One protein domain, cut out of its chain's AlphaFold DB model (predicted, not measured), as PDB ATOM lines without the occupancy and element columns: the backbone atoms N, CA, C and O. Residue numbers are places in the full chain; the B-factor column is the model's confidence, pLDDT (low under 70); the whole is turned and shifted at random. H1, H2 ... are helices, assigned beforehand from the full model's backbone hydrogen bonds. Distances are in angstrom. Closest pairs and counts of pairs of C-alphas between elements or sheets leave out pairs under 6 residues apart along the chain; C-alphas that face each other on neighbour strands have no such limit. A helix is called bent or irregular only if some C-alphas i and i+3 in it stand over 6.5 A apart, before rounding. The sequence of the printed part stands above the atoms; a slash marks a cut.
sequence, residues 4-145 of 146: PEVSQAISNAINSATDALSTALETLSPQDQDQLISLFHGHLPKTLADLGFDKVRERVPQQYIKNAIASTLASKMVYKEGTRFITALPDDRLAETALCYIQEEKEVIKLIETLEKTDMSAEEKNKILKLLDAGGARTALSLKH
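AT A GLANCE: This is residues 4 to 145 of the 146 residues of the protein "Hypothetical protein" of Proboscia inermis (UniProt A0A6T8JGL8). H1 and H4 cross each other and form the core of a helical body; H2 lies across H4, short H5 packs on H1, and H3 lies farther out, past H2. From this body a long helical hairpin runs away: H6 begins across H1, and H7 folds back beside it, with the turn at residues 117 to 124 sticking out and the last part of H7 kinked. The printed part has 142 residues with seven named helices, H1 to H7 in chain order, and no named strand, and its class is all helix. It is only just compact, close to loose, with a radius of gyration of the C-alphas of 16.9 A, and spans 50 by 40 by 32 A.

IN THESE COORDINATES: H1, residues 4 to 27, begins at C-alpha 4 at (186.407, 203.047, 175.296) and is 35.5 A long. H2 is residues 30 to 43, and H3 residues 46 to 59. H4, residues 62 to 81, is 28.2 A long, and H5 is residues 83 to 87. H6, residues 91 to 117, is the longest at 39.7 A and begins at C-alpha 91 at (200.665, 182.993, 180.112). H7, residues 122 to 143, measures 27.0 A, has a kink of 77 degrees near residue 137, and ends at C-alpha 143 at (193.982, 178.583, 200.001). Four helices are irregular: H3, with C-alphas 51 and 54 8.4 A apart; H7, with C-alphas 134 and 137 9.2 A apart; and, only just, H2, with C-alphas 35 and 38 6.7 A apart, and H6, with C-alphas 92 and 95 6.9 A apart.

HOW THE PARTS SIT: H1 and H4 touch at a steep tilt of 44 degrees, opposite ways; their closest C-alphas, of Thr 18 and Ser 71, are 5.0 A apart. H1 touches H5 with residues 9 to 17 alone, closest at the C-alphas of Ala 13 and Thr 83, 5.7 A. Residues 17 to 24 of H1 touch residues 91 to 98 of H6, about perpendicular at 85 degrees, with the closest C-alphas, of Leu 21 and Ala 95, 5.0 A apart. H2 touches H4, only just about perpendicular at 71 degrees, closest at the C-alphas of Phe 40 and Ile 69, 5.5 A. H2 and H3 form a helical hairpin and only just touch, with 3 pairs of C-alphas within 8 A, the closest those of His 41 and Ala 49, 6.0 A. H6 and H7 form a helical hairpin at a shallow tilt of 19 degrees, opposite ways, closest at the C-alphas of Glu 105 and Ala 137, 4.8 A. H3 and H7 are apart, as are H1 and H7. Every O i to N i+4 pair is within hydrogen-bond range in H4 and H5; the counts are 18 of 20 in H1, 7 of 10 in H2, 6 of 10 in H3, 21 of 23 in H6 and 16 of 18 in H7.

THE WHOLE: The C-alphas farthest apart, of Pro 61 and Ser 121, are 49.9 A apart. The printed part has no cut, and the six links between helices are tight. Mean pLDDT of the printed part is 83.8; residues 144 to 145 are under 70.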
ATOM      1  N   PRO A   4     185.582 203.745 176.283       91.06
ATOM      2  CA  PRO A   4     186.407 203.047 175.296       91.06
ATOM      3  C   PRO A   4     187.644 202.359 175.885       91.06
ATOM      4  O   PRO A   4     187.941 201.226 175.515       91.06
ATOM      5  N   GLU A   5     188.344 203.001 176.826       87.69
ATOM      6  CA  GLU A   5     189.528 202.421 177.480       87.69
ATOM      7  C   GLU A   5     189.179 201.162 178.274       87.69
ATOM      8  O   GLU A   5     189.898 200.164 178.208       87.69
ATOM      9  N   VAL A   6     188.061 201.198 179.005       87.25
ATOM     10  CA  VAL A   6     187.586 200.051 179.792       87.25
ATOM     11  C   VAL A   6     187.216 198.894 178.868       87.25
ATOM     12  O   VAL A   6     187.649 197.764 179.095       87.25
ATOM     13  N   SER A   7     186.470 199.173 177.796       90.50
ATOM     14  CA  SER A   7     186.093 198.162 176.802       90.50
ATOM     15  C   SER A   7     187.314 197.524 176.141       90.50
ATOM     16  O   SER A   7     187.369 196.302 176.006       90.50
ATOM     17  N   GLN A   8     188.321 198.329 175.784       92.88
ATOM     18  CA  GLN A   8     189.564 197.822 175.207       92.88
ATOM     19  C   GLN A   8     190.324 196.932 176.196       92.88
ATOM     20  O   GLN A   8     190.799 195.863 175.819       92.88
ATOM     21  N   ALA A   9     190.419 197.342 177.464       90.38
ATOM     22  CA  ALA A   9     191.101 196.563 178.493       90.38
ATOM     23  C   ALA A   9     190.426 195.203 178.729       90.38
ATOM     24  O   ALA A   9     191.115 194.189 178.836       90.38
ATOM     25  N   ILE A  10     189.090 195.172 178.769       92.19
ATOM     26  CA  ILE A  10     188.316 193.928 178.890       92.19
ATOM     27  C   ILE A  10     188.552 193.038 177.671       92.19
ATOM     28  O   ILE A  10     188.892 191.869 177.832       92.19
ATOM     29  N   SER A  11     188.425 193.588 176.461       92.94
ATOM     30  CA  SER A  11     188.604 192.812 175.231       92.94
ATOM     31  C   SER A  11     190.014 192.231 175.123       92.94
ATOM     32  O   SER A  11     190.152 191.057 174.792       92.94
ATOM     33  N   ASN A  12     191.046 193.009 175.456       92.19
ATOM     34  CA  ASN A  12     192.427 192.529 175.456       92.19
ATOM     35  C   ASN A  12     192.624 191.393 176.464       92.19
ATOM     36  O   ASN A  12     193.199 190.372 176.110       92.19
ATOM     37  N   ALA A  13     192.103 191.534 177.689       91.31
ATOM     38  CA  ALA A  13     192.215 190.490 178.705       91.31
ATOM     39  C   ALA A  13     191.508 189.192 178.284       91.31
ATOM     40  O   ALA A  13     192.055 188.109 178.479       91.31
ATOM     41  N   ILE A  14     190.317 189.293 177.677       92.62
ATOM     42  CA  ILE A  14     189.586 188.126 177.162       92.62
ATOM     43  C   ILE A  14     190.371 187.456 176.033       92.62
ATOM     44  O   ILE A  14     190.506 186.235 176.047       92.62
ATOM     45  N   ASN A  15     190.907 188.228 175.084       91.94
ATOM     46  CA  ASN A  15     191.660 187.680 173.957       91.94
ATOM     47  C   ASN A  15     192.939 186.979 174.431       91.94
ATOM     48  O   ASN A  15     193.132 185.812 174.113       91.94
ATOM     49  N   SER A  16     193.742 187.628 175.282       89.12
ATOM     50  CA  SER A  16     194.961 187.025 175.839       89.12
ATOM     51  C   SER A  16     194.671 185.740 176.616       89.12
ATOM     52  O   SER A  16     195.345 184.732 176.414       89.12
ATOM     53  N   ALA A  17     193.628 185.732 177.454       89.81
ATOM     54  CA  ALA A  17     193.216 184.516 178.150       89.81
ATOM     55  C   ALA A  17     192.720 183.432 177.184       89.81
ATOM     56  O   ALA A  17     193.028 182.259 177.372       89.81
ATOM     57  N   THR A  18     191.973 183.807 176.142       91.56
ATOM     58  CA  THR A  18     191.470 182.863 175.133       91.56
ATOM     59  C   THR A  18     192.616 182.204 174.374       91.56
ATOM     60  O   THR A  18     192.579 180.989 174.178       91.56
ATOM     61  N   ASP A  19     193.633 182.969 173.982       89.06
ATOM     62  CA  ASP A  19     194.795 182.459 173.253       89.06
ATOM     63  C   ASP A  19     195.588 181.471 174.119       89.06
ATOM     64  O   ASP A  19     195.794 180.323 173.717       89.06
ATOM     65  N   ALA A  20     195.926 181.863 175.354       86.19
ATOM     66  CA  ALA A  20     196.641 181.003 176.301       86.19
ATOM     67  C   ALA A  20     195.864 179.710 176.622       86.19
ATOM     68  O   ALA A  20     196.434 178.615 176.650       86.19
ATOM     69  N   LEU A  21     194.542 179.810 176.800       87.12
ATOM     70  CA  LEU A  21     193.677 178.649 177.005       87.12
ATOM     71  C   LEU A  21     193.603 177.748 175.778       87.12
ATOM     72  O   LEU A  21     193.631 176.530 175.924       87.12
ATOM     73  N   SER A  22     193.518 178.322 174.578       87.94
ATOM     74  CA  SER A  22     193.425 177.547 173.339       87.94
ATOM     75  C   SER A  22     194.668 176.685 173.137       87.94
ATOM     76  O   SER A  22     194.532 175.495 172.860       87.94
ATOM     77  N   THR A  23     195.862 177.242 173.370       84.75
ATOM     78  CA  THR A  23     197.122 176.486 173.310       84.75
ATOM     79  C   THR A  23     197.162 175.361 174.342       84.75
ATOM     80  O   THR A  23     197.538 174.237 174.023       84.75
ATOM     81  N   ALA A  24     196.727 175.610 175.576       81.31
ATOM     82  CA  ALA A  24     196.750 174.574 176.604       81.31
ATOM     83  C   ALA A  24     195.694 173.478 176.400       81.31
ATOM     84  O   ALA A  24     195.956 172.310 176.668       81.31
ATOM     85  N   LEU A  25     194.516 173.803 175.858       80.88
ATOM     86  CA  LEU A  25     193.491 172.813 175.497       80.88
ATOM     87  C   LEU A  25     193.979 171.802 174.438       80.88
ATOM     88  O   LEU A  25     193.356 170.752 174.239       80.88
ATOM     89  N   GLU A  26     195.066 172.090 173.721       80.94
ATOM     90  CA  GLU A  26     195.716 171.127 172.827       80.94
ATOM     91  C   GLU A  26     196.489 170.047 173.583       80.94
ATOM     92  O   GLU A  26     196.555 168.916 173.103       80.94
ATOM     93  N   THR A  27     197.004 170.360 174.772       79.50
ATOM     94  CA  THR A  27     197.863 169.475 175.568       79.50
ATOM     95  C   THR A  27     197.128 168.762 176.707       79.50
ATOM     96  O   THR A  27     197.710 167.895 177.357       79.50
ATOM     97  N   LEU A  28     195.847 169.076 176.936       74.81
ATOM     98  CA  LEU A  28     195.071 168.494 178.032       74.81
ATOM     99  C   LEU A  28     194.719 167.022 177.866       74.81
ATOM    100  O   LEU A  28     194.414 166.540 176.771       74.81
ATOM    101  N   SER A  29     194.646 166.344 179.012       77.88
ATOM    102  CA  SER A  29     194.152 164.976 179.105       77.88
ATOM    103  C   SER A  29     192.671 164.885 178.685       77.88
ATOM    104  O   SER A  29     191.917 165.854 178.831       77.88
ATOM    105  N   PRO A  30     192.201 163.717 178.210       75.44
ATOM    106  CA  PRO A  30     190.784 163.514 177.901       75.44
ATOM    107  C   PRO A  30     189.850 163.776 179.093       75.44
ATOM    108  O   PRO A  30     188.749 164.285 178.913       75.44
ATOM    109  N   GLN A  31     190.303 163.475 180.314       77.12
ATOM    110  CA  GLN A  31     189.532 163.691 181.542       77.12
ATOM    111  C   GLN A  31     189.322 165.181 181.822       77.12
ATOM    112  O   GLN A  31     188.218 165.589 182.182       77.12
ATOM    113  N   ASP A  32     190.350 166.004 181.619       75.19
ATOM    114  CA  ASP A  32     190.225 167.453 181.779       75.19
ATOM    115  C   ASP A  32     189.337 168.042 180.681       75.19
ATOM    116  O   ASP A  32     188.474 168.867 180.964       75.19
ATOM    117  N   GLN A  33     189.450 167.552 179.442       75.19
ATOM    118  CA  GLN A  33     188.560 167.959 178.350       75.19
ATOM    119  C   GLN A  33     187.085 167.625 178.642       75.19
ATOM    120  O   GLN A  33     186.199 168.438 178.361       75.19
ATOM    121  N   ASP A  34     186.805 166.473 179.257       77.44
ATOM    122  CA  ASP A  34     185.457 166.103 179.701       77.44
ATOM    123  C   ASP A  34     184.925 167.062 180.772       77.44
ATOM    124  O   ASP A  34     183.762 167.460 180.717       77.44
ATOM    125  N   GLN A  35     185.762 167.511 181.710       76.31
ATOM    126  CA  GLN A  35     185.336 168.466 182.739       76.31
ATOM    127  C   GLN A  35     184.910 169.825 182.171       76.31
ATOM    128  O   GLN A  35     184.115 170.524 182.814       76.31
ATOM    129  N   LEU A  36     185.432 170.182 180.996       79.62
ATOM    130  CA  LEU A  36     185.180 171.443 180.302       79.62
ATOM    131  C   LEU A  36     184.021 171.364 179.313       79.62
ATOM    132  O   LEU A  36     183.496 172.401 178.907       79.62
ATOM    133  N   ILE A  37     183.570 170.162 178.948       81.25
ATOM    134  CA  ILE A  37     182.493 170.000 177.966       81.25
ATOM    135  C   ILE A  37     181.187 170.654 178.441       81.25
ATOM    136  O   ILE A  37     180.433 171.190 177.634       81.25
ATOM    137  N   SER A  38     180.950 170.707 179.756       80.12
ATOM    138  CA  SER A  38     179.807 171.419 180.338       80.12
ATOM    139  C   SER A  38     179.836 172.927 180.057       80.12
ATOM    140  O   SER A  38     178.778 173.544 179.958       80.12
ATOM    141  N   LEU A  39     181.015 173.533 179.870       82.31
ATOM    142  CA  LEU A  39     181.114 174.932 179.434       82.31
ATOM    143  C   LEU A  39     180.665 175.091 177.984       82.31
ATOM    144  O   LEU A  39     179.964 176.049 177.664       82.31
ATOM    145  N   PHE A  40     181.007 174.128 177.126       83.75
ATOM    146  CA  PHE A  40     180.518 174.113 175.751       83.75
ATOM    147  C   PHE A  40     178.991 173.974 175.701       83.75
ATOM    148  O   PHE A  40     178.344 174.654 174.911       83.75
ATOM    149  N   HIS A  41     178.396 173.171 176.590       82.81
ATOM    150  CA  HIS A  41     176.937 173.095 176.723       82.81
ATOM    151  C   HIS A  41     176.317 174.466 177.017       82.81
ATOM    152  O   HIS A  41     175.347 174.854 176.372       82.81
ATOM    153  N   GLY A  42     176.884 175.211 177.970       79.31
ATOM    154  CA  GLY A  42     176.409 176.551 178.329       79.31
ATOM    155  C   GLY A  42     176.598 177.603 177.232       79.31
ATOM    156  O   GLY A  42     175.887 178.604 177.227       79.31
ATOM    157  N   HIS A  43     177.530 177.382 176.300       83.69
ATOM    158  CA  HIS A  43     177.752 178.251 175.143       83.69
ATOM    159  C   HIS A  43     176.690 178.068 174.048       83.69
ATOM    160  O   HIS A  43     176.388 179.000 173.301       83.69
ATOM    161  N   LEU A  44     176.127 176.865 173.921       82.31
ATOM    162  CA  LEU A  44     175.160 176.570 172.872       82.31
ATOM    163  C   LEU A  44     173.801 177.228 173.160       82.31
ATOM    164  O   LEU A  44     173.349 177.266 174.307       82.31
ATOM    165  N   PRO A  45     173.077 177.678 172.117       83.81
ATOM    166  CA  PRO A  45     171.667 178.015 172.249       83.81
ATOM    167  C   PRO A  45     170.890 176.853 172.874       83.81
ATOM    168  O   PRO A  45     171.063 175.703 172.468       83.81
ATOM    169  N   LYS A  46     169.992 177.161 173.817       81.19
ATOM    170  CA  LYS A  46     169.253 176.167 174.614       81.19
ATOM    171  C   LYS A  46     168.611 175.061 173.766       81.19
ATOM    172  O   LYS A  46     168.741 173.887 174.077       81.19
ATOM    173  N   THR A  47     168.000 175.424 172.641       81.38
ATOM    174  CA  THR A  47     167.385 174.466 171.712       81.38
ATOM    175  C   THR A  47     168.380 173.481 171.095       81.38
ATOM    176  O   THR A  47     168.033 172.325 170.894       81.38
ATOM    177  N   LEU A  48     169.610 173.905 170.794       77.56
ATOM    178  CA  LEU A  48     170.650 173.028 170.241       77.56
ATOM    179  C   LEU A  48     171.279 172.138 171.313       77.56
ATOM    180  O   LEU A  48     171.590 170.981 171.030       77.56
ATOM    181  N   ALA A  49     171.434 172.668 172.525       79.50
ATOM    182  CA  ALA A  49     171.887 171.895 173.671       79.50
ATOM    183  C   ALA A  49     170.888 170.762 173.988       79.50
ATOM    184  O   ALA A  49     171.265 169.592 173.984       79.50
ATOM    185  N   ASP A  50     169.597 171.085 174.106       77.81
ATOM    186  CA  ASP A  50     168.546 170.124 174.469       77.81
ATOM    187  C   ASP A  50     168.311 169.033 173.399       77.81
ATOM    188  O   ASP A  50     167.923 167.913 173.724       77.81
ATOM    189  N   LEU A  51     168.527 169.339 172.111       71.19
ATOM    190  CA  LEU A  51     168.193 168.434 170.997       71.19
ATOM    191  C   LEU A  51     169.355 167.564 170.501       71.19
ATOM    192  O   LEU A  51     169.123 166.620 169.739       71.19
ATOM    193  N   GLY A  52     170.603 167.894 170.841       71.56
ATOM    194  CA  GLY A  52     171.738 167.312 170.123       71.56
ATOM    195  C   GLY A  52     173.084 167.330 170.826       71.56
ATOM    196  O   GLY A  52     174.074 167.002 170.167       71.56
ATOM    197  N   PHE A  53     173.150 167.674 172.116       76.69
ATOM    198  CA  PHE A  53     174.425 167.725 172.830       76.69
ATOM    199  C   PHE A  53     175.180 166.390 172.810       76.69
ATOM    200  O   PHE A  53     176.389 166.371 172.592       76.69
ATOM    201  N   ASP A  54     174.464 165.269 172.887       75.56
ATOM    202  CA  ASP A  54     175.053 163.922 172.845       75.56
ATOM    203  C   ASP A  54     175.842 163.648 171.553       75.56
ATOM    204  O   ASP A  54     176.784 162.859 171.544       75.56
ATOM    205  N   LYS A  55     175.494 164.332 170.452       76.56
ATOM    206  CA  LYS A  55     176.134 164.181 169.133       76.56
ATOM    207  C   LYS A  55     177.144 165.281 168.821       76.56
ATOM    208  O   LYS A  55     177.710 165.295 167.727       76.56
ATOM    209  N   VAL A  56     177.381 166.215 169.744       77.62
ATOM    210  CA  VAL A  56     178.284 167.356 169.525       77.62
ATOM    211  C   VAL A  56     179.681 166.887 169.141       77.62
ATOM    212  O   VAL A  56     180.240 167.392 168.174       77.62
ATOM    213  N   ARG A  57     180.226 165.884 169.836       74.25
ATOM    214  CA  ARG A  57     181.590 165.392 169.572       74.25
ATOM    215  C   ARG A  57     181.749 164.743 168.198       74.25
ATOM    216  O   ARG A  57     182.857 164.720 167.672       74.25
ATOM    217  N   GLU A  58     180.656 164.231 167.634       80.62
ATOM    218  CA  GLU A  58     180.624 163.584 166.318       80.62
ATOM    219  C   GLU A  58     180.396 164.586 165.181       80.62
ATOM    220  O   GLU A  58     180.850 164.373 164.059       80.62
ATOM    221  N   ARG A  59     179.652 165.667 165.451       82.12
ATOM    222  CA  ARG A  59     179.161 166.600 164.423       82.12
ATOM    223  C   ARG A  59     179.863 167.948 164.408       82.12
ATOM    224  O   ARG A  59     179.760 168.665 163.417       82.12
ATOM    225  N   VAL A  60     180.537 168.308 165.493       82.75
ATOM    226  CA  VAL A  60     181.206 169.596 165.647       82.75
ATOM    227  C   VAL A  60     182.718 169.374 165.611       82.75
ATOM    228  O   VAL A  60     183.226 168.520 166.341       82.75
ATOM    229  N   PRO A  61     183.464 170.132 164.787       87.69
ATOM    230  CA  PRO A  61     184.917 170.042 164.762       87.69
ATOM    231  C   PRO A  61     185.517 170.256 166.153       87.69
ATOM    232  O   PRO A  61     185.194 171.231 166.832       87.69
ATOM    233  N   GLN A  62     186.443 169.382 166.552       83.50
ATOM    234  CA  GLN A  62     187.077 169.444 167.874       83.50
ATOM    235  C   GLN A  62     187.740 170.800 168.141       83.50
ATOM    236  O   GLN A  62     187.614 171.343 169.233       83.50
ATOM    237  N   GLN A  63     188.362 171.402 167.122       86.00
ATOM    238  CA  GLN A  63     188.951 172.736 167.253       86.00
ATOM    239  C   GLN A  63     187.912 173.807 167.602       86.00
ATOM    240  O   GLN A  63     188.177 174.688 168.413       86.00
ATOM    241  N   TYR A  64     186.711 173.728 167.024       87.38
ATOM    242  CA  TYR A  64     185.647 174.679 167.332       87.38
ATOM    243  C   TYR A  64     185.173 174.531 168.781       87.38
ATOM    244  O   TYR A  64     185.017 175.534 169.474       87.38
ATOM    245  N   ILE A  65     185.009 173.290 169.258       86.56
ATOM    246  CA  ILE A  65     184.655 173.008 170.656       86.56
ATOM    247  C   ILE A  65     185.701 173.621 171.596       86.56
ATOM    248  O   ILE A  65     185.339 174.334 172.530       86.56
ATOM    249  N   LYS A  66     186.993 173.402 171.321       86.69
ATOM    250  CA  LYS A  66     188.093 173.956 172.123       86.69
ATOM    251  C   LYS A  66     188.064 175.484 172.160       86.69
ATOM    252  O   LYS A  66     188.061 176.061 173.242       86.69
ATOM    253  N   ASN A  67     187.955 176.137 171.005       88.94
ATOM    254  CA  ASN A  67     187.918 177.601 170.925       88.94
ATOM    255  C   ASN A  67     186.696 178.190 171.660       88.94
ATOM    256  O   ASN A  67     186.792 179.223 172.326       88.94
ATOM    257  N   ALA A  68     185.540 177.527 171.574       89.75
ATOM    258  CA  ALA A  68     184.336 177.933 172.293       89.75
ATOM    259  C   ALA A  68     184.486 177.766 173.816       89.75
ATOM    260  O   ALA A  68     184.081 178.650 174.572       89.75
ATOM    261  N   ILE A  69     185.114 176.678 174.278       89.44
ATOM    262  CA  ILE A  69     185.452 176.484 175.695       89.44
ATOM    263  C   ILE A  69     186.410 177.580 176.170       89.44
ATOM    264  O   ILE A  69     186.120 178.232 177.173       89.44
ATOM    265  N   ALA A  70     187.506 177.816 175.439       89.88
ATOM    266  CA  ALA A  70     188.516 178.814 175.788       89.88
ATOM    267  C   ALA A  70     187.906 180.213 175.921       89.88
ATOM    268  O   ALA A  70     188.040 180.852 176.962       89.88
ATOM    269  N   SER A  71     187.164 180.657 174.904       91.44
ATOM    270  CA  SER A  71     186.537 181.984 174.894       91.44
ATOM    271  C   SER A  71     185.470 182.150 175.979       91.44
ATOM    272  O   SER A  71     185.396 183.201 176.623       91.44
ATOM    273  N   THR A  72     184.672 181.108 176.235       91.12
ATOM    274  CA  THR A  72     183.651 181.123 177.294       91.12
ATOM    275  C   THR A  72     184.297 181.210 178.675       91.12
ATOM    276  O   THR A  72     183.881 182.026 179.499       91.12
ATOM    277  N   LEU A  73     185.339 180.413 178.921       89.38
ATOM    278  CA  LEU A  73     186.064 180.415 180.188       89.38
ATOM    279  C   LEU A  73     186.802 181.737 180.422       89.38
ATOM    280  O   LEU A  73     186.642 182.337 181.484       89.38
ATOM    281  N   ALA A  74     187.526 182.232 179.417       90.88
ATOM    282  CA  ALA A  74     188.212 183.522 179.465       90.88
ATOM    283  C   ALA A  74     187.245 184.660 179.808       90.88
ATOM    284  O   ALA A  74     187.473 185.417 180.754       90.88
ATOM    285  N   SER A  75     186.124 184.741 179.085       92.00
ATOM    286  CA  SER A  75     185.091 185.751 179.330       92.00
ATOM    287  C   SER A  75     184.552 185.651 180.755       92.00
ATOM    288  O   SER A  75     184.470 186.655 181.460       92.00
ATOM    289  N   LYS A  76     184.236 184.432 181.213       89.94
ATOM    290  CA  LYS A  76     183.722 184.196 182.563       89.94
ATOM    291  C   LYS A  76     184.698 184.671 183.637       89.94
ATOM    292  O   LYS A  76     184.285 185.386 184.547       89.94
ATOM    293  N   MET A  77     185.976 184.314 183.523       89.38
ATOM    294  CA  MET A  77     186.991 184.720 184.498       89.38
ATOM    295  C   MET A  77     187.203 186.237 184.489       89.38
ATOM    296  O   MET A  77     187.236 186.846 185.554       89.38
ATOM    297  N   VAL A  78     187.278 186.873 183.312       91.81
ATOM    298  CA  VAL A  78     187.444 188.335 183.210       91.81
ATOM    299  C   VAL A  78     186.255 189.079 183.814       91.81
ATOM    300  O   VAL A  78     186.460 190.035 184.558       91.81
ATOM    301  N   TYR A  79     185.020 188.661 183.522       90.19
ATOM    302  CA  TYR A  79     183.838 189.336 184.064       90.19
ATOM    303  C   TYR A  79     183.660 189.111 185.565       90.19
ATOM    304  O   TYR A  79     183.184 190.013 186.251       90.19
ATOM    305  N   LYS A  80     184.044 187.937 186.081       87.94
ATOM    306  CA  LYS A  80     183.879 187.592 187.497       87.94
ATOM    307  C   LYS A  80     184.995 188.155 188.380       87.94
ATOM    308  O   LYS A  80     184.712 188.704 189.437       87.94
ATOM    309  N   GLU A  81     186.247 188.073 187.935       88.69
ATOM    310  CA  GLU A  81     187.427 188.432 188.741       88.69
ATOM    311  C   GLU A  81     188.054 189.779 188.347       88.69
ATOM    312  O   GLU A  81     188.876 190.345 189.078       88.69
ATOM    313  N   GLY A  82     187.679 190.301 187.179       89.50
ATOM    314  CA  GLY A  82     188.251 191.502 186.589       89.50
ATOM    315  C   GLY A  82     189.522 191.241 185.776       89.50
ATOM    316  O   GLY A  82     190.215 190.233 185.911       89.50
ATOM    317  N   THR A  83     189.878 192.217 184.939       89.75
ATOM    318  CA  THR A  83     191.033 192.136 184.027       89.75
ATOM    319  C   THR A  83     192.364 191.970 184.759       89.75
ATOM    320  O   THR A  83     193.237 191.250 184.287       89.75
ATOM    321  N   ARG A  84     192.503 192.583 185.943       86.75
ATOM    322  CA  ARG A  84     193.724 192.526 186.761       86.75
ATOM    323  C   ARG A  84     194.120 191.112 187.163       86.75
ATOM    324  O   ARG A  84     195.310 190.827 187.209       86.75
ATOM    325  N   PHE A  85     193.142 190.262 187.475       84.06
ATOM    326  CA  PHE A  85     193.397 188.875 187.856       84.06
ATOM    327  C   PHE A  85     194.060 188.116 186.707       84.06
ATOM    328  O   PHE A  85     195.079 187.470 186.910       84.06
ATOM    329  N   ILE A  86     193.541 188.292 185.492       85.81
ATOM    330  CA  ILE A  86     194.077 187.660 184.287       85.81
ATOM    331  C   ILE A  86     195.462 188.196 183.943       85.81
ATOM    332  O   ILE A  86     196.387 187.419 183.761       85.81
ATOM    333  N   THR A  87     195.638 189.519 183.920       82.06
ATOM    334  CA  THR A  87     196.922 190.135 183.545       82.06
ATOM    335  C   THR A  87     198.050 189.881 184.547       82.06
ATOM    336  O   THR A  87     199.204 190.164 184.245       82.06
ATOM    337  N   ALA A  88     197.725 189.436 185.763       85.25
ATOM    338  CA  ALA A  88     198.712 189.098 186.785       85.25
ATOM    339  C   ALA A  88     199.224 187.653 186.665       85.25
ATOM    340  O   ALA A  88     200.234 187.321 187.287       85.25
ATOM    341  N   LEU A  89     198.534 186.799 185.904       82.12
ATOM    342  CA  LEU A  89     198.933 185.417 185.685       82.12
ATOM    343  C   LEU A  89     199.939 185.341 184.527       82.12
ATOM    344  O   LEU A  89     199.703 185.944 183.483       82.12
ATOM    345  N   PRO A  90     201.041 184.592 184.682       80.31
ATOM    346  CA  PRO A  90     201.894 184.216 183.562       80.31
ATOM    347  C   PRO A  90     201.114 183.418 182.508       80.31
ATOM    348  O   PRO A  90     200.312 182.554 182.871       80.31
ATOM    349  N   ASP A  91     201.371 183.661 181.220       71.88
ATOM    350  CA  ASP A  91     200.665 182.993 180.112       71.88
ATOM    351  C   ASP A  91     200.780 181.459 180.179       71.88
ATOM    352  O   ASP A  91     199.820 180.743 179.893       71.88
ATOM    353  N   ASP A  92     201.931 180.947 180.626       73.19
ATOM    354  CA  ASP A  92     202.211 179.517 180.792       73.19
ATOM    355  C   ASP A  92     201.450 178.872 181.964       73.19
ATOM    356  O   ASP A  92     201.236 177.661 181.966       73.19
ATOM    357  N   ARG A  93     200.991 179.674 182.935       79.25
ATOM    358  CA  ARG A  93     200.193 179.227 184.092       79.25
ATOM    359  C   ARG A  93     198.719 179.579 183.999       79.25
ATOM    360  O   ARG A  93     197.918 179.065 184.783       79.25
ATOM    361  N   LEU A  94     198.343 180.458 183.073       80.06
ATOM    362  CA  LEU A  94     196.973 180.935 182.927       80.06
ATOM    363  C   LEU A  94     196.019 179.767 182.691       80.06
ATOM    364  O   LEU A  94     194.966 179.689 183.321       80.06
ATOM    365  N   ALA A  95     196.419 178.826 181.842       76.69
ATOM    366  CA  ALA A  95     195.597 177.673 181.541       76.69
ATOM    367  C   ALA A  95     195.416 176.721 182.722       76.69
ATOM    368  O   ALA A  95     194.285 176.358 183.032       76.69
ATOM    369  N   GLU A  96     196.500 176.357 183.408       80.81
ATOM    370  CA  GLU A  96     196.428 175.553 184.634       80.81
ATOM    371  C   GLU A  96     195.514 176.231 185.662       80.81
ATOM    372  O   GLU A  96     194.564 175.628 186.161       80.81
ATOM    373  N   THR A  97     195.724 177.530 185.883       83.12
ATOM    374  CA  THR A  97     194.923 178.327 186.817       83.12
ATOM    375  C   THR A  97     193.446 178.328 186.436       83.12
ATOM    376  O   THR A  97     192.588 178.214 187.306       83.12
ATOM    377  N   ALA A  98     193.117 178.432 185.149       80.56
ATOM    378  CA  ALA A  98     191.738 178.431 184.680       80.56
ATOM    379  C   ALA A  98     191.046 177.068 184.840       80.56
ATOM    380  O   ALA A  98     189.846 177.011 185.117       80.56
ATOM    381  N   LEU A  99     191.783 175.964 184.699       79.44
ATOM    382  CA  LEU A  99     191.254 174.622 184.951       79.44
ATOM    383  C   LEU A  99     190.988 174.412 186.434       79.44
ATOM    384  O   LEU A  99     189.883 174.007 186.805       79.44
ATOM    385  N   CYS A 100     191.956 174.769 187.279       83.50
ATOM    386  CA  CYS A 100     191.770 174.757 188.724       83.50
ATOM    387  C   CYS A 100     190.606 175.674 189.122       83.50
ATOM    388  O   CYS A 100     189.781 175.291 189.941       83.50
ATOM    389  N   TYR A 101     190.454 176.837 188.481       86.00
ATOM    390  CA  TYR A 101     189.342 177.757 188.736       86.00
ATOM    391  C   TYR A 101     187.975 177.093 188.535       86.00
ATOM    392  O   TYR A 101     187.079 177.261 189.360       86.00
ATOM    393  N   ILE A 102     187.801 176.309 187.467       82.75
ATOM    394  CA  ILE A 102     186.548 175.575 187.218       82.75
ATOM    395  C   ILE A 102     186.318 174.501 188.277       82.75
ATOM    396  O   ILE A 102     185.177 174.277 188.688       82.75
ATOM    397  N   GLN A 103     187.377 173.812 188.695       83.44
ATOM    398  CA  GLN A 103     187.283 172.799 189.742       83.44
ATOM    399  C   GLN A 103     186.857 173.436 191.064       83.44
ATOM    400  O   GLN A 103     185.871 172.998 191.652       83.44
ATOM    401  N   GLU A 104     187.511 174.525 191.469       86.31
ATOM    402  CA  GLU A 104     187.135 175.269 192.671       86.31
ATOM    403  C   GLU A 104     185.717 175.832 192.579       86.31
ATOM    404  O   GLU A 104     184.980 175.812 193.558       86.31
ATOM    405  N   GLU A 105     185.283 176.290 191.407       85.44
ATOM    406  CA  GLU A 105     183.912 176.759 191.233       85.44
ATOM    407  C   GLU A 105     182.889 175.632 191.438       85.44
ATOM    408  O   GLU A 105     181.877 175.839 192.108       85.44
ATOM    409  N   LYS A 106     183.164 174.428 190.918       84.88
ATOM    410  CA  LYS A 106     182.321 173.248 191.166       84.88
ATOM    411  C   LYS A 106     182.286 172.895 192.653       84.88
ATOM    412  O   LYS A 106     181.218 172.563 193.161       84.88
ATOM    413  N   GLU A 107     183.414 172.985 193.351       86.56
ATOM    414  CA  GLU A 107     183.469 172.744 194.797       86.56
ATOM    415  C   GLU A 107     182.686 173.801 195.588       86.56
ATOM    416  O   GLU A 107     181.888 173.445 196.452       86.56
ATOM    417  N   VAL A 108     182.804 175.087 195.242       86.62
ATOM    418  CA  VAL A 108     182.011 176.160 195.866       86.62
ATOM    419  C   VAL A 108     180.511 175.932 195.662       86.62
ATOM    420  O   VAL A 108     179.746 176.063 196.616       86.62
ATOM    421  N   ILE A 109     180.081 175.529 194.462       86.25
ATOM    422  CA  ILE A 109     178.672 175.199 194.189       86.25
ATOM    423  C   ILE A 109     178.209 174.027 195.064       86.25
ATOM    424  O   ILE A 109     177.164 174.121 195.705       86.25
ATOM    425  N   LYS A 110     179.000 172.951 195.173       87.69
ATOM    426  CA  LYS A 110     178.673 171.817 196.059       87.69
ATOM    427  C   LYS A 110     178.566 172.237 197.525       87.69
ATOM    428  O   LYS A 110     177.686 171.753 198.240       87.69
ATOM    429  N   LEU A 111     179.455 173.119 197.989       87.81
ATOM    430  CA  LEU A 111     179.414 173.654 199.351       87.81
ATOM    431  C   LEU A 111     178.140 174.472 199.585       87.81
ATOM    432  O   LEU A 111     177.490 174.286 200.612       87.81
ATOM    433  N   ILE A 112     177.748 175.307 198.620       86.81
ATOM    434  CA  ILE A 112     176.485 176.057 198.646       86.81
ATOM    435  C   ILE A 112     175.290 175.097 198.740       86.81
ATOM    436  O   ILE A 112     174.492 175.210 199.668       86.81
ATOM    437  N   GLU A 113     175.204 174.095 197.861       88.56
ATOM    438  CA  GLU A 113     174.112 173.106 197.867       88.56
ATOM    439  C   GLU A 113     174.047 172.297 199.175       88.56
ATOM    440  O   GLU A 113     172.972 171.925 199.652       88.56
ATOM    441  N   THR A 114     175.205 171.999 199.766       88.19
ATOM    442  CA  THR A 114     175.300 171.290 201.051       88.19
ATOM    443  C   THR A 114     174.813 172.177 202.195       88.19
ATOM    444  O   THR A 114     174.043 171.736 203.053       88.19
ATOM    445  N   LEU A 115     175.208 173.449 202.185       88.94
ATOM    446  CA  LEU A 115     174.779 174.437 203.165       88.94
ATOM    447  C   LEU A 115     173.263 174.678 203.093       88.94
ATOM    448  O   LEU A 115     172.601 174.779 204.125       88.94
ATOM    449  N   GLU A 116     172.685 174.700 201.891       85.62
ATOM    450  CA  GLU A 116     171.237 174.823 201.699       85.62
ATOM    451  C   GLU A 116     170.458 173.698 202.387       85.62
ATOM    452  O   GLU A 116     169.440 173.972 203.027       85.62
ATOM    453  N   LYS A 117     170.978 172.467 202.348       88.38
ATOM    454  CA  LYS A 117     170.375 171.270 202.965       88.38
ATOM    455  C   LYS A 117     170.634 171.144 204.468       88.38
ATOM    456  O   LYS A 117     170.036 170.288 205.115       88.38
ATOM    457  N   THR A 118     171.523 171.965 205.023       89.75
ATOM    458  CA  THR A 118     171.871 171.927 206.447       89.75
ATOM    459  C   THR A 118     170.813 172.647 207.280       89.75
ATOM    460  O   THR A 118     170.316 173.709 206.886       89.75
ATOM    461  N   ASP A 119     170.480 172.085 208.441       88.31
ATOM    462  CA  ASP A 119     169.580 172.725 209.398       88.31
ATOM    463  C   ASP A 119     170.353 173.776 210.207       88.31
ATOM    464  O   ASP A 119     171.250 173.457 210.987       88.31
ATOM    465  N   MET A 120     170.076 175.049 209.930       89.94
ATOM    466  CA  MET A 120     170.733 176.197 210.557       89.94
ATOM    467  C   MET A 120     169.854 177.441 210.423       89.94
ATOM    468  O   MET A 120     168.959 177.490 209.573       89.94
ATOM    469  N   SER A 121     170.134 178.479 211.217       91.19
ATOM    470  CA  SER A 121     169.365 179.719 211.135       91.19
ATOM    471  C   SER A 121     169.480 180.359 209.742       91.19
ATOM    472  O   SER A 121     170.548 180.387 209.122       91.19
ATOM    473  N   ALA A 122     168.368 180.902 209.236       87.19
ATOM    474  CA  ALA A 122     168.338 181.549 207.922       87.19
ATOM    475  C   ALA A 122     169.309 182.742 207.835       87.19
ATOM    476  O   ALA A 122     169.831 183.047 206.763       87.19
ATOM    477  N   GLU A 123     169.571 183.414 208.958       89.25
ATOM    478  CA  GLU A 123     170.499 184.539 209.011       89.25
ATOM    479  C   GLU A 123     171.958 184.088 208.842       89.25
ATOM    480  O   GLU A 123     172.684 184.660 208.027       89.25
ATOM    481  N   GLU A 124     172.385 183.043 209.558       87.69
ATOM    482  CA  GLU A 124     173.739 182.486 209.433       87.69
ATOM    483  C   GLU A 124     173.961 181.871 208.053       87.69
ATOM    484  O   GLU A 124     174.984 182.144 207.422       87.69
ATOM    485  N   LYS A 125     172.968 181.135 207.535       90.06
ATOM    486  CA  LYS A 125     173.010 180.568 206.182       90.06
ATOM    487  C   LYS A 125     173.256 181.651 205.133       90.06
ATOM    488  O   LYS A 125     174.194 181.555 204.348       90.06
ATOM    489  N   ASN A 126     172.471 182.730 205.169       88.06
ATOM    490  CA  ASN A 126     172.612 183.841 204.228       88.06
ATOM    491  C   ASN A 126     173.957 184.570 204.351       88.06
ATOM    492  O   ASN A 126     174.495 185.029 203.342       88.06
ATOM    493  N   LYS A 127     174.518 184.690 205.563       88.25
ATOM    494  CA  LYS A 127     175.854 185.278 205.758       88.25
ATOM    495  C   LYS A 127     176.938 184.417 205.110       88.25
ATOM    496  O   LYS A 127     177.766 184.953 204.380       88.25
ATOM    497  N   ILE A 128     176.904 183.102 205.323       87.06
ATOM    498  CA  ILE A 128     177.893 182.172 204.755       87.06
ATOM    499  C   ILE A 128     177.771 182.116 203.229       87.06
ATOM    500  O   ILE A 128     178.787 182.195 202.544       87.06
ATOM    501  N   LEU A 129     176.549 182.077 202.684       85.88
ATOM    502  CA  LEU A 129     176.323 182.116 201.233       85.88
ATOM    503  C   LEU A 129     176.932 183.365 200.589       85.88
ATOM    504  O   LEU A 129     177.620 183.257 199.581       85.88
ATOM    505  N   LYS A 130     176.752 184.544 201.199       84.44
ATOM    506  CA  LYS A 130     177.358 185.789 200.698       84.44
ATOM    507  C   LYS A 130     178.884 185.760 200.729       84.44
ATOM    508  O   LYS A 130     179.513 186.302 199.827       84.44
ATOM    509  N   LEU A 131     179.480 185.153 201.757       85.06
ATOM    510  CA  LEU A 131     180.934 185.007 201.845       85.06
ATOM    511  C   LEU A 131     181.468 184.037 200.785       85.06
ATOM    512  O   LEU A 131     182.483 184.329 200.160       85.06
ATOM    513  N   LEU A 132     180.771 182.923 200.551       84.19
ATOM    514  CA  LEU A 132     181.124 181.958 199.507       84.19
ATOM    515  C   LEU A 132     180.969 182.547 198.102       84.19
ATOM    516  O   LEU A 132     181.824 182.298 197.260       84.19
ATOM    517  N   ASP A 133     179.940 183.356 197.857       77.69
ATOM    518  CA  ASP A 133     179.732 184.016 196.563       77.69
ATOM    519  C   ASP A 133     180.792 185.102 196.297       77.69
ATOM    520  O   ASP A 133     181.363 185.174 195.210       77.69
ATOM    521  N   ALA A 134     181.131 185.898 197.319       77.50
ATOM    522  CA  ALA A 134     182.134 186.958 197.210       77.50
ATOM    523  C   ALA A 134     183.584 186.437 197.167       77.50
ATOM    524  O   ALA A 134     184.424 187.019 196.483       77.50
ATOM    525  N   GLY A 135     183.897 185.378 197.922       73.75
ATOM    526  CA  GLY A 135     185.233 184.776 197.979       73.75
ATOM    527  C   GLY A 135     185.474 183.745 196.873       73.75
ATOM    528  O   GLY A 135     186.560 183.700 196.293       73.75
ATOM    529  N   GLY A 136     184.453 182.952 196.556       78.06
ATOM    530  CA  GLY A 136     184.358 182.076 195.396       78.06
ATOM    531  C   GLY A 136     185.585 181.219 195.076       78.06
ATOM    532  O   GLY A 136     186.392 180.841 195.927       78.06
ATOM    533  N   ALA A 137     185.706 180.912 193.785       78.25
ATOM    534  CA  ALA A 137     186.750 180.053 193.241       78.25
ATOM    535  C   ALA A 137     188.156 180.650 193.407       78.25
ATOM    536  O   ALA A 137     189.103 179.926 193.695       78.25
ATOM    537  N   ARG A 138     188.312 181.974 193.292       79.38
ATOM    538  CA  ARG A 138     189.617 182.631 193.452       79.38
ATOM    539  C   ARG A 138     190.181 182.510 194.871       79.38
ATOM    540  O   ARG A 138     191.383 182.288 195.034       79.38
ATOM    541  N   THR A 139     189.345 182.663 195.898       81.00
ATOM    542  CA  THR A 139     189.800 182.494 197.288       81.00
ATOM    543  C   THR A 139     190.160 181.037 197.552       81.00
ATOM    544  O   THR A 139     191.212 180.773 198.124       81.00
ATOM    545  N   ALA A 140     189.355 180.093 197.057       77.25
ATOM    546  CA  ALA A 140     189.654 178.666 197.155       77.25
ATOM    547  C   ALA A 140     190.989 178.290 196.482       77.25
ATOM    548  O   ALA A 140     191.787 177.571 197.079       77.25
ATOM    549  N   LEU A 141     191.288 178.854 195.303       79.12
ATOM    550  CA  LEU A 141     192.594 178.694 194.650       79.12
ATOM    551  C   LEU A 141     193.739 179.183 195.539       79.12
ATOM    552  O   LEU A 141     194.744 178.498 195.689       79.12
ATOM    553  N   SER A 142     193.575 180.356 196.153       76.75
ATOM    554  CA  SER A 142     194.605 180.949 197.013       76.75
ATOM    555  C   SER A 142     194.897 180.075 198.239       76.75
ATOM    556  O   SER A 142     196.055 179.910 198.600       76.75
ATOM    557  N   LEU A 143     193.866 179.461 198.828       75.44
ATOM    558  CA  LEU A 143     193.982 178.583 200.001       75.44
ATOM    559  C   LEU A 143     194.674 177.239 199.714       75.44
ATOM    560  O   LEU A 143     195.148 176.595 200.641       75.44
ATOM    561  N   LYS A 144     194.727 176.785 198.454       67.44
ATOM    562  CA  LYS A 144     195.417 175.536 198.070       67.44
ATOM    563  C   LYS A 144     196.916 175.711 197.819       67.44
ATOM    564  O   LYS A 144     197.619 174.717 197.658       67.44
ATOM    565  N   HIS A 145     197.385 176.953 197.741       58.56
ATOM    566  CA  HIS A 145     198.785 177.292 197.494       58.56
ATOM    567  C   HIS A 145     199.524 177.787 198.757       58.56
ATOM    568  O   HIS A 145     200.654 178.260 198.631       58.56
TER     569      HIS A 145